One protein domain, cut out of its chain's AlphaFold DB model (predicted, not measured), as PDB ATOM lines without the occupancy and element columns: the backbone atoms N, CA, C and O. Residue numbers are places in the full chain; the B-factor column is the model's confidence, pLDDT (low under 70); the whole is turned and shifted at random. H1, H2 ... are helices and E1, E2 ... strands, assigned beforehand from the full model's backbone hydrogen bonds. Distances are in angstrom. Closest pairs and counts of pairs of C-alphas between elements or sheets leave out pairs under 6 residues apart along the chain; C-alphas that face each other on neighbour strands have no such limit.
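Overview. This is residues 149 to 183 and 215 to 295 of the 298 residues of the protein "Rhodanese domain-containing protein" of Gonium pectorale (UniProt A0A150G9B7). A small, strongly twisted parallel sheet of four strands forms the core, with H5 packed along its strands on one face and H1 crossing them on the other. On H5's flank, H4 and the short H2 pack on H5 and on each other, while the four-residue H3 lies farther out, near all three. The printed part has 116 residues with five named helices and four named strands, in the order H1 E1 E2 H2 H3 H4 E3 H5 E4, and its class is mixed, helices and strands. Across the sheet the order is E2 E1 E3 E4, all parallel. The whole is compact, with a radius of gyration of the C-alphas of 13.2 A, and rounded, spanning 40 by 31 by 23 A.

Arrangement. The sheet runs from edge strand E2, residues 218 to 221, through E1, residues 174 to 180, and E3, residues 264 to 268, to edge strand E4, residues 292 to 295. It is only just strongly twisted, its C-alphas lying up to 4.1 A off the best plane. E1 and E3 are parallel at 27 degrees, with N 175 and O 264 2.8 A apart and N 266 and O 175 2.9 A apart, both within hydrogen-bond range. E2 and E1 are parallel at 28 degrees, with N 178 and O 218 within range at 2.8 A. E3 and E4 are parallel at 28 degrees, with N 267 and O 293 within range at 2.8 A. H5, residues 275 to 286, is on the sheet at a height over the sheet of 8.5 A, over E1 and E3; it runs along the strands, at 8 degrees to E3 on the local plane. Its closest C-alphas to E3 are those of Ala 277 and Ala 268, 5.3 A apart. E3, H5 and E4 form a strand-helix-strand unit, two parallel neighbour strands joined through a helix, with a right-handed crossover. H1, residues 154 to 161, is on the opposite face from H5, giving three layers, helices on both faces of a sheet. Its height over the sheet is also 8.5 A; it lies over E1 and only just over E3, where 3 of its 8 C-alphas fall, and runs across the strands at 74 degrees to E1 on the local plane. The C-alphas of Ala 160 and Ala 176, the closest of H1 and E1, are 5.4 A apart. H4, residues 242 to 253, only grazes the sheet, with residues 252 to 253. H5 touches H4 with residues 283 to 286 alone, at a steep tilt of 47 degrees, opposite ways; the closest C-alphas, of Glu 242 and Ala 286, are 6.3 A apart. H2, residues 222 to 226, only grazes the sheet with residues 222 to 225. It touches H4, the closest C-alphas being those of Leu 225 and Ala 252, 5.5 A apart, and H5, through Leu 222 and Ser 276, 6.9 A. H3, residues 235 to 238, is not on the sheet; it is close to but not clearly touching H5, with the C-alphas of Ile 237 and Ala 283 6.4 A apart. In H1, H2, H4 and H5 every O i to N i+4 pair is within hydrogen-bond range; H3 is too short for such a pair.

Along the chain. H1 begins at C-alpha 154, (211.404, 204.086, 188.281), and is 10.6 A long. E1 is the longest strand, 19.1 A, from C-alpha 174 at (212.243, 194.606, 178.687); E2 measures 10.2 A and E3 13.3 A. H2 and H3 measure 6.2 A and 4.9 A, H4 16.3 A and H5 16.9 A. E4, 10.1 A, ends at C-alpha 295, (217.327, 204.375, 185.750).

Size, cuts and confidence. The C-alphas farthest apart, of Pro 169 and Pro 230, are 41.6 A apart. Residues 184 to 214 are not printed, and C-alphas 183 and 215 are 26.4 A apart across this cut, between E1 and E2. The link from H1 to E1, 12 residues, is long. Mean pLDDT of the printed part is 78.5; 28 residues are under 70, among them 163 to 172 and 227 to 240.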
ATOM      1  N   GLY A 149     214.457 208.197 175.252       69.62
ATOM      2  CA  GLY A 149     214.716 206.769 175.071       69.62
ATOM      3  C   GLY A 149     215.861 206.202 175.919       69.62
ATOM      4  O   GLY A 149     215.788 205.027 176.272       69.62
ATOM      5  N   SER A 150     216.859 207.017 176.287       77.38
ATOM      6  CA  SER A 150     218.050 206.595 177.047       77.38
ATOM      7  C   SER A 150     217.921 206.750 178.573       77.38
ATOM      8  O   SER A 150     218.836 206.342 179.300       77.38
ATOM      9  N   ARG A 151     216.797 207.290 179.073       86.31
ATOM     10  CA  ARG A 151     216.458 207.388 180.506       86.31
ATOM     11  C   ARG A 151     215.243 206.516 180.810       86.31
ATOM     12  O   ARG A 151     214.198 206.661 180.186       86.31
ATOM     13  N   ALA A 152     215.371 205.622 181.782       87.50
ATOM     14  CA  ALA A 152     214.271 204.786 182.249       87.50
ATOM     15  C   ALA A 152     213.619 205.413 183.482       87.50
ATOM     16  O   ALA A 152     214.306 205.951 184.354       87.50
ATOM     17  N   SER A 153     212.294 205.308 183.588       86.75
ATOM     18  CA  SER A 153     211.592 205.715 184.812       86.75
ATOM     19  C   SER A 153     211.654 204.624 185.887       86.75
ATOM     20  O   SER A 153     211.682 203.429 185.579       86.75
ATOM     21  N   ALA A 154     211.551 205.019 187.159       86.44
ATOM     22  CA  ALA A 154     211.404 204.086 188.281       86.44
ATOM     23  C   ALA A 154     210.249 203.091 188.067       86.44
ATOM     24  O   ALA A 154     210.335 201.917 188.432       86.44
ATOM     25  N   GLN A 155     209.145 203.564 187.480       86.38
ATOM     26  CA  GLN A 155     207.964 202.754 187.201       86.38
ATOM     27  C   GLN A 155     208.243 201.702 186.122       86.38
ATOM     28  O   GLN A 155     207.878 200.541 186.309       86.38
ATOM     29  N   GLU A 156     208.911 202.090 185.034       87.12
ATOM     30  CA  GLU A 156     209.327 201.187 183.954       87.12
ATOM     31  C   GLU A 156     210.268 200.100 184.488       87.12
ATOM     32  O   GLU A 156     210.024 198.908 184.293       87.12
ATOM     33  N   PHE A 157     211.282 200.493 185.267       88.50
ATOM     34  CA  PHE A 157     212.243 199.564 185.861       88.50
ATOM     35  C   PHE A 157     211.567 198.563 186.813       88.50
ATOM     36  O   PHE A 157     211.758 197.348 186.702       88.50
ATOM     37  N   LYS A 158     210.699 199.045 187.716       86.94
ATOM     38  CA  LYS A 158     209.930 198.191 188.642       86.94
ATOM     39  C   LYS A 158     208.969 197.251 187.917       86.94
ATOM     40  O   LYS A 158     208.759 196.132 188.384       86.94
ATOM     41  N   ALA A 159     208.373 197.686 186.807       85.50
ATOM     42  CA  ALA A 159     207.503 196.840 185.997       85.50
ATOM     43  C   ALA A 159     208.285 195.675 185.372       85.50
ATOM     44  O   ALA A 159     207.855 194.525 185.489       85.50
ATOM     45  N   ALA A 160     209.466 195.952 184.809       85.81
ATOM     46  CA  ALA A 160     210.350 194.935 184.243       85.81
ATOM     47  C   ALA A 160     210.869 193.941 185.303       85.81
ATOM     48  O   ALA A 160     210.883 192.733 185.062       85.81
ATOM     49  N   LEU A 161     211.204 194.402 186.518       84.62
ATOM     50  CA  LEU A 161     211.604 193.517 187.628       84.62
ATOM     51  C   LEU A 161     210.531 192.479 187.985       84.62
ATOM     52  O   LEU A 161     210.846 191.321 188.268       84.62
ATOM     53  N   ARG A 162     209.258 192.883 187.967       80.56
ATOM     54  CA  ARG A 162     208.124 192.022 188.333       80.56
ATOM     55  C   ARG A 162     207.805 190.961 187.275       80.56
ATOM     56  O   ARG A 162     206.960 190.114 187.535       80.56
ATOM     57  N   GLY A 163     208.462 190.990 186.111       64.44
ATOM     58  CA  GLY A 163     208.199 190.055 185.011       64.44
ATOM     59  C   GLY A 163     206.809 190.218 184.387       64.44
ATOM     60  O   GLY A 163     206.335 189.313 183.707       64.44
ATOM     61  N   GLY A 164     206.133 191.345 184.637       51.50
ATOM     62  CA  GLY A 164     204.861 191.644 183.989       51.50
ATOM     63  C   GLY A 164     205.071 191.999 182.511       51.50
ATOM     64  O   GLY A 164     206.160 192.449 182.152       51.50
ATOM     65  N   PRO A 165     204.044 191.863 181.652       43.75
ATOM     66  CA  PRO A 165     204.055 192.397 180.293       43.75
ATOM     67  C   PRO A 165     203.978 193.933 180.360       43.75
ATOM     68  O   PRO A 165     202.959 194.549 180.064       43.75
ATOM     69  N   GLY A 166     205.046 194.562 180.844       42.19
ATOM     70  CA  GLY A 166     205.219 196.005 180.872       42.19
ATOM     71  C   GLY A 166     205.678 196.457 179.501       42.19
ATOM     72  O   GLY A 166     206.866 196.679 179.293       42.19
ATOM     73  N   GLY A 167     204.737 196.530 178.562       41.44
ATOM     74  CA  GLY A 167     204.967 197.161 177.274       41.44
ATOM     75  C   GLY A 167     205.375 198.614 177.486       41.44
ATOM     76  O   GLY A 167     204.543 199.453 177.825       41.44
ATOM     77  N   GLY A 168     206.652 198.910 177.246       41.47
ATOM     78  CA  GLY A 168     207.025 200.219 176.725       41.47
ATOM     79  C   GLY A 168     206.310 200.458 175.386       41.47
ATOM     80  O   GLY A 168     205.738 199.517 174.814       41.47
ATOM     81  N   PRO A 169     206.305 201.693 174.863       39.09
ATOM     82  CA  PRO A 169     205.714 201.974 173.560       39.09
ATOM     83  C   PRO A 169     206.396 201.091 172.497       39.09
ATOM     84  O   PRO A 169     207.525 201.357 172.107       39.09
ATOM     85  N   GLY A 170     205.740 199.998 172.081       43.31
ATOM     86  CA  GLY A 170     206.255 199.071 171.061       43.31
ATOM     87  C   GLY A 170     206.207 197.563 171.360       43.31
ATOM     88  O   GLY A 170     206.525 196.788 170.466       43.31
ATOM     89  N   GLY A 171     205.807 197.099 172.552       45.78
ATOM     90  CA  GLY A 171     205.613 195.653 172.808       45.78
ATOM     91  C   GLY A 171     206.894 194.800 172.877       45.78
ATOM     92  O   GLY A 171     206.815 193.572 172.871       45.78
ATOM     93  N   ALA A 172     208.068 195.432 172.963       55.34
ATOM     94  CA  ALA A 172     209.352 194.765 173.162       55.34
ATOM     95  C   ALA A 172     209.496 194.222 174.597       55.34
ATOM     96  O   ALA A 172     209.090 194.869 175.564       55.34
ATOM     97  N   SER A 173     210.089 193.032 174.750       76.38
ATOM     98  CA  SER A 173     210.429 192.476 176.065       76.38
ATOM     99  C   SER A 173     211.531 193.311 176.720       76.38
ATOM    100  O   SER A 173     212.623 193.430 176.167       76.38
ATOM    101  N   ALA A 174     211.257 193.874 177.897       86.50
ATOM    102  CA  ALA A 174     212.243 194.606 178.687       86.50
ATOM    103  C   ALA A 174     212.880 193.707 179.758       86.50
ATOM    104  O   ALA A 174     212.189 192.921 180.409       86.50
ATOM    105  N   LEU A 175     214.190 193.850 179.968       89.69
ATOM    106  CA  LEU A 175     214.949 193.189 181.029       89.69
ATOM    107  C   LEU A 175     215.510 194.249 181.982       89.69
ATOM    108  O   LEU A 175     216.282 195.113 181.569       89.69
ATOM    109  N   ALA A 176     215.154 194.158 183.263       92.00
ATOM    110  CA  ALA A 176     215.752 194.989 184.304       92.00
ATOM    111  C   ALA A 176     217.085 194.390 184.772       92.00
ATOM    112  O   ALA A 176     217.161 193.212 185.114       92.00
ATOM    113  N   VAL A 177     218.130 195.207 184.828       91.88
ATOM    114  CA  VAL A 177     219.477 194.817 185.245       91.88
ATOM    115  C   VAL A 177     219.936 195.754 186.356       91.88
ATOM    116  O   VAL A 177     220.170 196.941 186.137       91.88
ATOM    117  N   VAL A 178     220.082 195.207 187.558       91.00
ATOM    118  CA  VAL A 178     220.757 195.868 188.671       91.00
ATOM    119  C   VAL A 178     222.251 195.594 188.533       91.00
ATOM    120  O   VAL A 178     222.701 194.451 188.614       91.00
ATOM    121  N   VAL A 179     223.013 196.648 188.279       89.12
ATOM    122  CA  VAL A 179     224.468 196.604 188.180       89.12
ATOM    123  C   VAL A 179     225.025 196.918 189.559       89.12
ATOM    124  O   VAL A 179     224.920 198.046 190.031       89.12
ATOM    125  N   CYS A 180     225.606 195.923 190.219       85.62
ATOM    126  CA  CYS A 180     226.257 196.154 191.501       85.62
ATOM    127  C   CYS A 180     227.644 196.766 191.251       85.62
ATOM    128  O   CYS A 180     228.427 196.169 190.495       85.62
ATOM    129  N   PRO A 181     227.968 197.922 191.859       76.12
ATOM    130  CA  PRO A 181     229.327 198.430 191.816       76.12
ATOM    131  C   PRO A 181     230.265 197.416 192.462       76.12
ATOM    132  O   PRO A 181     229.942 196.815 193.484       76.12
ATOM    133  N   GLU A 182     231.437 197.245 191.868       70.62
ATOM    134  CA  GLU A 182     232.572 196.682 192.585       70.62
ATOM    135  C   GLU A 182     233.496 197.811 193.036       70.62
ATOM    136  O   GLU A 182     233.746 198.768 192.286       70.62
ATOM    137  N   GLU A 183     234.010 197.664 194.254       49.00
ATOM    138  CA  GLU A 183     235.335 198.138 194.627       49.00
ATOM    139  C   GLU A 183     236.304 197.040 194.179       49.00
ATOM    140  O   GLU A 183     236.298 195.934 194.721       49.00
ATOM    141  N   HIS A 215     212.352 186.093 188.986       44.84
ATOM    142  CA  HIS A 215     211.990 187.475 188.632       44.84
ATOM    143  C   HIS A 215     212.570 187.873 187.268       44.84
ATOM    144  O   HIS A 215     213.664 187.446 186.898       44.84
ATOM    145  N   GLY A 216     211.849 188.714 186.518       58.31
ATOM    146  CA  GLY A 216     212.282 189.208 185.203       58.31
ATOM    147  C   GLY A 216     213.577 190.029 185.247       58.31
ATOM    148  O   GLY A 216     214.166 190.291 184.209       58.31
ATOM    149  N   GLY A 217     214.050 190.408 186.437       72.69
ATOM    150  CA  GLY A 217     215.307 191.118 186.633       72.69
ATOM    151  C   GLY A 217     216.560 190.237 186.689       72.69
ATOM    152  O   GLY A 217     216.514 189.026 186.923       72.69
ATOM    153  N   ARG A 218     217.721 190.873 186.535       83.12
ATOM    154  CA  ARG A 218     219.051 190.322 186.826       83.12
ATOM    155  C   ARG A 218     219.781 191.260 187.779       83.12
ATOM    156  O   ARG A 218     219.641 192.469 187.663       83.12
ATOM    157  N   SER A 219     220.566 190.705 188.695       86.25
ATOM    158  CA  SER A 219     221.516 191.466 189.511       86.25
ATOM    159  C   SER A 219     222.900 190.865 189.320       86.25
ATOM    160  O   SER A 219     223.070 189.655 189.492       86.25
ATOM    161  N   LEU A 220     223.858 191.673 188.868       84.75
ATOM    162  CA  LEU A 220     225.195 191.213 188.493       84.75
ATOM    163  C   LEU A 220     226.246 192.254 188.898       84.75
ATOM    164  O   LEU A 220     226.017 193.449 188.698       84.75
ATOM    165  N   PRO A 221     227.415 191.827 189.411       84.69
ATOM    166  CA  PRO A 221     228.531 192.738 189.600       84.69
ATOM    167  C   PRO A 221     229.070 193.225 188.253       84.69
ATOM    168  O   PRO A 221     229.013 192.512 187.242       84.69
ATOM    169  N   LEU A 222     229.632 194.433 188.246       81.06
ATOM    170  CA  LEU A 222     230.184 195.048 187.040       81.06
ATOM    171  C   LEU A 222     231.271 194.173 186.374       81.06
ATOM    172  O   LEU A 222     231.282 194.039 185.148       81.06
ATOM    173  N   SER A 223     232.110 193.477 187.154       79.69
ATOM    174  CA  SER A 223     233.100 192.523 186.624       79.69
ATOM    175  C   SER A 223     232.493 191.311 185.923       79.69
ATOM    176  O   SER A 223     233.097 190.760 185.003       79.69
ATOM    177  N   ARG A 224     231.295 190.861 186.309       80.56
ATOM    178  CA  ARG A 224     230.615 189.757 185.615       80.56
ATOM    179  C   ARG A 224     230.166 190.199 184.233       80.56
ATOM    180  O   ARG A 224     230.337 189.445 183.277       80.56
ATOM    181  N   LEU A 225     229.632 191.415 184.131       77.94
ATOM    182  CA  LEU A 225     229.174 191.988 182.867       77.94
ATOM    183  C   LEU A 225     230.338 192.225 181.906       77.94
ATOM    184  O   LEU A 225     230.277 191.842 180.740       77.94
ATOM    185  N   LEU A 226     231.417 192.819 182.408       75.06
ATOM    186  CA  LEU A 226     232.452 193.404 181.559       75.06
ATOM    187  C   LEU A 226     233.818 192.758 181.720       75.06
ATOM    188  O   LEU A 226     234.632 192.854 180.820       75.06
ATOM    189  N   GLY A 227     234.047 192.007 182.787       66.75
ATOM    190  CA  GLY A 227     235.350 191.456 183.142       66.75
ATOM    191  C   GLY A 227     236.092 192.330 184.125       66.75
ATOM    192  O   GLY A 227     235.903 193.541 184.159       66.75
ATOM    193  N   CYS A 228     236.936 191.684 184.918       60.31
ATOM    194  CA  CYS A 228     237.938 192.344 185.731       60.31
ATOM    195  C   CYS A 228     239.303 191.960 185.159       60.31
ATOM    196  O   CYS A 228     239.606 190.773 185.011       60.31
ATOM    197  N   THR A 229     240.080 192.962 184.766       57.28
ATOM    198  CA  THR A 229     241.528 192.830 184.570       57.28
ATOM    199  C   THR A 229     242.220 193.483 185.769       57.28
ATOM    200  O   THR A 229     241.579 194.289 186.445       57.28
ATOM    201  N   PRO A 230     243.503 193.195 186.046       50.47
ATOM    202  CA  PRO A 230     244.261 193.918 187.077       50.47
ATOM    203  C   PRO A 230     244.258 195.442 186.869       50.47
ATOM    204  O   PRO A 230     244.376 196.204 187.813       50.47
ATOM    205  N   GLU A 231     244.072 195.881 185.625       51.69
ATOM    206  CA  GLU A 231     243.975 197.278 185.184       51.69
ATOM    207  C   GLU A 231     242.524 197.823 185.244       51.69
ATOM    208  O   GLU A 231     242.224 198.912 184.751       51.69
ATOM    209  N   GLY A 232     241.589 197.051 185.811       59.72
ATOM    210  CA  GLY A 232     240.180 197.397 185.989       59.72
ATOM    211  C   GLY A 232     239.231 196.828 184.925       59.72
ATOM    212  O   GLY A 232     239.501 195.835 184.246       59.72
ATOM    213  N   VAL A 233     238.052 197.445 184.807       57.44
ATOM    214  CA  VAL A 233     236.927 196.964 183.975       57.44
ATOM    215  C   VAL A 233     237.059 197.376 182.497       57.44
ATOM    216  O   VAL A 233     236.596 196.686 181.586       57.44
ATOM    217  N   TRP A 234     237.718 198.504 182.243       61.03
ATOM    218  CA  TRP A 234     237.737 199.176 180.941       61.03
ATOM    219  C   TRP A 234     238.650 198.594 179.870       61.03
ATOM    220  O   TRP A 234     238.265 198.714 178.706       61.03
ATOM    221  N   PRO A 235     239.772 197.919 180.178       57.16
ATOM    222  CA  PRO A 235     240.556 197.219 179.161       57.16
ATOM    223  C   PRO A 235     239.706 196.236 178.356       57.16
ATOM    224  O   PRO A 235     239.883 196.115 177.147       57.16
ATOM    225  N   THR A 236     238.685 195.631 178.971       57.09
ATOM    226  CA  THR A 236     237.768 194.749 178.244       57.09
ATOM    227  C   THR A 236     236.876 195.488 177.248       57.09
ATOM    228  O   THR A 236     236.534 194.913 176.225       57.09
ATOM    229  N   ILE A 237     236.503 196.745 177.496       61.53
ATOM    230  CA  ILE A 237     235.719 197.544 176.538       61.53
ATOM    231  C   ILE A 237     236.646 198.171 175.487       61.53
ATOM    232  O   ILE A 237     236.312 198.198 174.309       61.53
ATOM    233  N   ALA A 238     237.822 198.642 175.903       60.03
ATOM    234  CA  ALA A 238     238.788 199.317 175.043       60.03
ATOM    235  C   ALA A 238     239.452 198.383 174.020       60.03
ATOM    236  O   ALA A 238     239.801 198.822 172.926       60.03
ATOM    237  N   GLN A 239     239.644 197.112 174.386       61.81
ATOM    238  CA  GLN A 239     240.352 196.113 173.579       61.81
ATOM    239  C   GLN A 239     239.413 195.089 172.920       61.81
ATOM    240  O   GLN A 239     239.871 194.272 172.118       61.81
ATOM    241  N   ALA A 240     238.118 195.069 173.259       62.12
ATOM    242  CA  ALA A 240     237.169 194.163 172.620       62.12
ATOM    243  C   ALA A 240     236.609 194.758 171.328       62.12
ATOM    244  O   ALA A 240     236.079 195.865 171.312       62.12
ATOM    245  N   ASP A 241     236.650 193.961 170.265       76.25
ATOM    246  CA  ASP A 241     235.806 194.182 169.095       76.25
ATOM    247  C   ASP A 241     234.312 194.060 169.472       76.25
ATOM    248  O   ASP A 241     233.949 193.331 170.406       76.25
ATOM    249  N   GLU A 242     233.450 194.744 168.714       83.81
ATOM    250  CA  GLU A 242     231.988 194.805 168.852       83.81
ATOM    251  C   GLU A 242     231.400 193.411 169.127       83.81
ATOM    252  O   GLU A 242     230.658 193.216 170.094       83.81
ATOM    253  N   ALA A 243     231.797 192.413 168.328       84.88
ATOM    254  CA  ALA A 243     231.300 191.043 168.427       84.88
ATOM    255  C   ALA A 243     231.685 190.348 169.744       84.88
ATOM    256  O   ALA A 243     230.881 189.617 170.328       84.88
ATOM    257  N   ARG A 244     232.904 190.583 170.245       85.19
ATOM    258  CA  ARG A 244     233.392 189.968 171.488       85.19
ATOM    259  C   ARG A 244     232.674 190.551 172.699       85.19
ATOM    260  O   ARG A 244     232.311 189.805 173.611       85.19
ATOM    261  N   LEU A 245     232.444 191.862 172.695       85.75
ATOM    262  CA  LEU A 245     231.707 192.532 173.759       85.75
ATOM    263  C   LEU A 245     230.230 192.121 173.760       85.75
ATOM    264  O   LEU A 245     229.695 191.775 174.813       85.75
ATOM    265  N   ALA A 246     229.598 192.059 172.585       88.94
ATOM    266  CA  ALA A 246     228.228 191.573 172.428       88.94
ATOM    267  C   ALA A 246     228.065 190.127 172.929       88.94
ATOM    268  O   ALA A 246     227.140 189.840 173.691       88.94
ATOM    269  N   ALA A 247     228.987 189.222 172.577       89.44
ATOM    270  CA  ALA A 247     228.969 187.836 173.050       89.44
ATOM    271  C   ALA A 247     229.115 187.739 174.577       89.44
ATOM    272  O   ALA A 247     228.402 186.971 175.227       89.44
ATOM    273  N   ARG A 248     230.001 188.553 175.164       88.38
ATOM    274  CA  ARG A 248     230.195 188.609 176.616       88.38
ATOM    275  C   ARG A 248     228.939 189.079 177.340       88.38
ATOM    276  O   ARG A 248     228.477 188.396 178.252       88.38
ATOM    277  N   LEU A 249     228.385 190.216 176.923       90.00
ATOM    278  CA  LEU A 249     227.166 190.777 177.507       90.00
ATOM    279  C   LEU A 249     225.990 189.812 177.343       90.00
ATOM    280  O   LEU A 249     225.235 189.610 178.291       90.00
ATOM    281  N   SER A 250     225.888 189.146 176.187       91.00
ATOM    282  CA  SER A 250     224.849 188.142 175.948       91.00
ATOM    283  C   SER A 250     224.949 186.966 176.917       91.00
ATOM    284  O   SER A 250     223.951 186.542 177.495       91.00
ATOM    285  N   SER A 251     226.168 186.464 177.138       89.62
ATOM    286  CA  SER A 251     226.438 185.385 178.093       89.62
ATOM    287  C   SER A 251     226.132 185.804 179.536       89.62
ATOM    288  O   SER A 251     225.471 185.070 180.267       89.62
ATOM    289  N   ALA A 252     226.550 187.009 179.939       87.88
ATOM    290  CA  ALA A 252     226.337 187.513 181.293       87.88
ATOM    291  C   ALA A 252     224.852 187.778 181.603       87.88
ATOM    292  O   ALA A 252     224.394 187.478 182.704       87.88
ATOM    293  N   LEU A 253     224.102 188.325 180.642       87.94
ATOM    294  CA  LEU A 253     222.689 188.676 180.812       87.94
ATOM    295  C   LEU A 253     221.735 187.508 180.513       87.94
ATOM    296  O   LEU A 253     220.594 187.509 180.981       87.94
ATOM    297  N   GLY A 254     222.191 186.508 179.753       87.12
ATOM    298  CA  GLY A 254     221.366 185.393 179.290       87.12
ATOM    299  C   GLY A 254     220.338 185.789 178.224       87.12
ATOM    300  O   GLY A 254     219.343 185.091 178.050       87.12
ATOM    301  N   VAL A 255     220.553 186.911 177.532       88.81
ATOM    302  CA  VAL A 255     219.720 187.412 176.425       88.81
ATOM    303  C   VAL A 255     220.615 187.828 175.265       88.81
ATOM    304  O   VAL A 255     221.786 188.126 175.472       88.81
ATOM    305  N   ALA A 256     220.093 187.869 174.042       89.75
ATOM    306  CA  ALA A 256     220.876 188.350 172.910       89.75
ATOM    307  C   ALA A 256     221.191 189.848 173.067       89.75
ATOM    308  O   ALA A 256     220.289 190.658 173.281       89.75
ATOM    309  N   VAL A 257     222.459 190.223 172.917       90.69
ATOM    310  CA  VAL A 257     222.946 191.608 172.893       90.69
ATOM    311  C   VAL A 257     223.626 191.864 171.553       90.69
ATOM    312  O   VAL A 257     224.323 191.000 171.027       90.69
ATOM    313  N   GLY A 258     223.415 193.056 170.996       88.69
ATOM    314  CA  GLY A 258     223.925 193.468 169.685       88.69
ATOM    315  C   GLY A 258     222.823 193.939 168.735       88.69
ATOM    316  O   GLY A 258     221.651 194.002 169.116       88.69
ATOM    317  N   ARG A 259     223.200 194.266 167.494       88.44
ATOM    318  CA  ARG A 259     222.354 194.960 166.496       88.44
ATOM    319  C   ARG A 259     221.021 194.285 166.171       88.44
ATOM    320  O   ARG A 259     220.080 194.968 165.796       88.44
ATOM    321  N   GLY A 260     220.961 192.958 166.273       85.75
ATOM    322  CA  GLY A 260     219.758 192.170 165.988       85.75
ATOM    323  C   GLY A 260     218.865 191.916 167.203       85.75
ATOM    324  O   GLY A 260     217.867 191.215 167.076       85.75
ATOM    325  N   SER A 261     219.231 192.420 168.385       88.25
ATOM    326  CA  SER A 261     218.437 192.225 169.595       88.25
ATOM    327  C   SER A 261     217.250 193.183 169.639       88.25
ATOM    328  O   SER A 261     217.397 194.372 169.370       88.25
ATOM    329  N   SER A 262     216.092 192.654 170.025       86.44
ATOM    330  CA  SER A 262     214.861 193.410 170.278       86.44
ATOM    331  C   SER A 262     214.558 193.566 171.771       86.44
ATOM    332  O   SER A 262     213.450 193.957 172.130       86.44
ATOM    333  N   VAL A 263     215.481 193.159 172.649       88.12
ATOM    334  CA  VAL A 263     215.301 193.256 174.103       88.12
ATOM    335  C   VAL A 263     215.677 194.662 174.543       88.12
ATOM    336  O   VAL A 263     216.776 195.106 174.233       88.12
ATOM    337  N   ARG A 264     214.804 195.329 175.300       91.06
ATOM    338  CA  ARG A 264     215.117 196.617 175.931       91.06
ATOM    339  C   ARG A 264     215.824 196.379 177.260       91.06
ATOM    340  O   ARG A 264     215.266 195.730 178.145       91.06
ATOM    341  N   LEU A 265     217.042 196.885 177.421       92.06
ATOM    342  CA  LEU A 265     217.820 196.714 178.653       92.06
ATOM    343  C   LEU A 265     217.700 197.945 179.553       92.06
ATOM    344  O   LEU A 265     218.195 199.021 179.222       92.06
ATOM    345  N   LEU A 266     217.075 197.781 180.716       93.44
ATOM    346  CA  LEU A 266     216.950 198.840 181.717       93.44
ATOM    347  C   LEU A 266     218.018 198.629 182.786       93.44
ATOM    348  O   LEU A 266     218.047 197.575 183.417       93.44
ATOM    349  N   LEU A 267     218.894 199.605 182.994       93.44
ATOM    350  CA  LEU A 267     220.054 199.500 183.881       93.44
ATOM    351  C   LEU A 267     219.860 200.377 185.114       93.44
ATOM    352  O   LEU A 267     219.485 201.536 184.979       93.44
ATOM    353  N   ALA A 268     220.177 199.871 186.300       91.06
ATOM    354  CA  ALA A 268     220.218 200.680 187.517       91.06
ATOM    355  C   ALA A 268     221.386 200.262 188.410       91.06
ATOM    356  O   ALA A 268     221.663 199.073 188.535       91.06
ATOM    357  N   SER A 269     222.029 201.218 189.076       87.94
ATOM    358  CA  SER A 269     223.009 200.945 190.133       87.94
ATOM    359  C   SER A 269     222.742 201.870 191.328       87.94
ATOM    360  O   SER A 269     223.316 202.953 191.439       87.94
ATOM    361  N   PRO A 270     221.788 201.502 192.205       80.75
ATOM    362  CA  PRO A 270     221.336 202.379 193.288       80.75
ATOM    363  C   PRO A 270     222.412 202.646 194.348       80.75
ATOM    364  O   PRO A 270     222.300 203.599 195.106       80.75
ATOM    365  N   GLN A 271     223.452 201.814 194.414       80.56
ATOM    366  CA  GLN A 271     224.520 201.926 195.406       80.56
ATOM    367  C   GLN A 271     225.537 203.028 195.076       80.56
ATOM    368  O   GLN A 271     226.279 203.440 195.959       80.56
ATOM    369  N   ASP A 272     225.600 203.483 193.820       76.44
ATOM    370  CA  ASP A 272     226.593 204.455 193.356       76.44
ATOM    371  C   ASP A 272     225.994 205.515 192.422       76.44
ATOM    372  O   ASP A 272     226.635 205.929 191.461       76.44
ATOM    373  N   ALA A 273     224.754 205.939 192.687       80.25
ATOM    374  CA  ALA A 273     224.075 206.991 191.920       80.25
ATOM    375  C   ALA A 273     224.093 206.743 190.394       80.25
ATOM    376  O   ALA A 273     224.360 207.639 189.594       80.25
ATOM    377  N   ALA A 274     223.824 205.498 189.987       84.62
ATOM    378  CA  ALA A 274     223.818 205.049 188.594       84.62
ATOM    379  C   ALA A 274     225.186 205.060 187.872       84.62
ATOM    380  O   ALA A 274     225.230 204.774 186.672       84.62
ATOM    381  N   LEU A 275     226.310 205.331 188.551       83.69
ATOM    382  CA  LEU A 275     227.636 205.377 187.920       83.69
ATOM    383  C   LEU A 275     227.988 204.049 187.233       83.69
ATOM    384  O   LEU A 275     228.336 204.032 186.050       83.69
ATOM    385  N   SER A 276     227.841 202.919 187.928       85.00
ATOM    386  CA  SER A 276     228.102 201.595 187.341       85.00
ATOM    387  C   SER A 276     227.105 201.227 186.236       85.00
ATOM    388  O   SER A 276     227.480 200.569 185.263       85.00
ATOM    389  N   ALA A 277     225.856 201.693 186.317       89.62
ATOM    390  CA  ALA A 277     224.886 201.548 185.234       89.62
ATOM    391  C   ALA A 277     225.299 202.334 183.977       89.62
ATOM    392  O   ALA A 277     225.172 201.809 182.870       89.62
ATOM    393  N   CYS A 278     225.867 203.535 184.119       88.62
ATOM    394  CA  CYS A 278     226.417 204.300 182.996       88.62
ATOM    395  C   CYS A 278     227.614 203.590 182.339       88.62
ATOM    396  O   CYS A 278     227.743 203.611 181.115       88.62
ATOM    397  N   VAL A 279     228.451 202.896 183.117       86.69
ATOM    398  CA  VAL A 279     229.526 202.047 182.566       86.69
ATOM    399  C   VAL A 279     228.956 200.901 181.725       86.69
ATOM    400  O   VAL A 279     229.400 200.666 180.599       86.69
ATOM    401  N   ALA A 280     227.932 200.211 182.233       89.44
ATOM    402  CA  ALA A 280     227.247 199.159 181.486       89.44
ATOM    403  C   ALA A 280     226.550 199.703 180.220       89.44
ATOM    404  O   ALA A 280     226.598 199.060 179.171       89.44
ATOM    405  N   ALA A 281     225.973 200.908 180.279       91.00
ATOM    406  CA  ALA A 281     225.392 201.589 179.122       91.00
ATOM    407  C   ALA A 281     226.443 201.881 178.040       91.00
ATOM    408  O   ALA A 281     226.214 201.609 176.861       91.00
ATOM    409  N   ALA A 282     227.628 202.359 178.435       88.25
ATOM    410  CA  ALA A 282     228.740 202.572 177.512       88.25
ATOM    411  C   ALA A 282     229.164 201.264 176.825       88.25
ATOM    412  O   ALA A 282     229.396 201.244 175.617       88.25
ATOM    413  N   ALA A 283     229.197 200.146 177.552       88.19
ATOM    414  CA  ALA A 283     229.477 198.842 176.956       88.19
ATOM    415  C   ALA A 283     228.386 198.369 175.979       88.19
ATOM    416  O   ALA A 283     228.697 197.805 174.933       88.19
ATOM    417  N   LEU A 284     227.109 198.616 176.277       90.31
ATOM    418  CA  LEU A 284     226.007 198.277 175.371       90.31
ATOM    419  C   LEU A 284     226.037 199.110 174.088       90.31
ATOM    420  O   LEU A 284     225.839 198.568 172.998       90.31
ATOM    421  N   ALA A 285     226.361 200.399 174.199       88.38
ATOM    422  CA  ALA A 285     226.581 201.262 173.047       88.38
ATOM    423  C   ALA A 285     227.781 200.792 172.202       88.38
ATOM    424  O   ALA A 285     227.681 200.742 170.974       88.38
ATOM    425  N   ALA A 286     228.881 200.375 172.842       85.44
ATOM    426  CA  ALA A 286     230.047 199.786 172.177       85.44
ATOM    427  C   ALA A 286     229.697 198.490 171.425       85.44
ATOM    428  O   ALA A 286     230.114 198.299 170.287       85.44
ATOM    429  N   ALA A 287     228.862 197.640 172.030       88.69
ATOM    430  CA  ALA A 287     228.333 196.414 171.431       88.69
ATOM    431  C   ALA A 287     227.216 196.659 170.396       88.69
ATOM    432  O   ALA A 287     226.637 195.703 169.879       88.69
ATOM    433  N   ARG A 288     226.882 197.927 170.108       89.44
ATOM    434  CA  ARG A 288     225.836 198.339 169.157       89.44
ATOM    435  C   ARG A 288     224.468 197.735 169.462       89.44
ATOM    436  O   ARG A 288     223.699 197.425 168.552       89.44
ATOM    437  N   HIS A 289     224.164 197.580 170.746       91.19
ATOM    438  CA  HIS A 289     222.831 197.210 171.183       91.19
ATOM    439  C   HIS A 289     221.874 198.403 170.994       91.19
ATOM    440  O   HIS A 289     222.211 199.508 171.427       91.19
ATOM    441  N   PRO A 290     220.724 198.216 170.320       88.88
ATOM    442  CA  PRO A 290     219.899 199.335 169.876       88.88
ATOM    443  C   PRO A 290     219.043 199.969 170.974       88.88
ATOM    444  O   PRO A 290     218.680 201.131 170.819       88.88
ATOM    445  N   ASP A 291     218.711 199.242 172.048       90.31
ATOM    446  CA  ASP A 291     217.687 199.691 172.995       90.31
ATOM    447  C   ASP A 291     218.082 199.475 174.465       90.31
ATOM    448  O   ASP A 291     217.963 198.388 175.032       90.31
ATOM    449  N   TRP A 292     218.565 200.539 175.098       92.38
ATOM    450  CA  TRP A 292     218.948 200.540 176.504       92.38
ATOM    451  C   TRP A 292     218.627 201.881 177.157       92.38
ATOM    452  O   TRP A 292     218.629 202.927 176.507       92.38
ATOM    453  N   ALA A 293     218.386 201.851 178.464       91.75
ATOM    454  CA  ALA A 293     218.094 203.041 179.247       91.75
ATOM    455  C   ALA A 293     218.628 202.913 180.678       91.75
ATOM    456  O   ALA A 293     218.628 201.825 181.254       91.75
ATOM    457  N   VAL A 294     219.076 204.026 181.261       91.38
ATOM    458  CA  VAL A 294     219.559 204.076 182.651       91.38
ATOM    459  C   VAL A 294     218.467 204.643 183.556       91.38
ATOM    460  O   VAL A 294     217.850 205.658 183.240       91.38
ATOM    461  N   CYS A 295     218.229 203.974 184.681       90.12
ATOM    462  CA  CYS A 295     217.327 204.375 185.750       90.12
ATOM    463  C   CYS A 295     218.153 204.909 186.927       90.12
ATOM    464  O   CYS A 295     218.924 204.167 187.538       90.12
TER     465      CYS A 295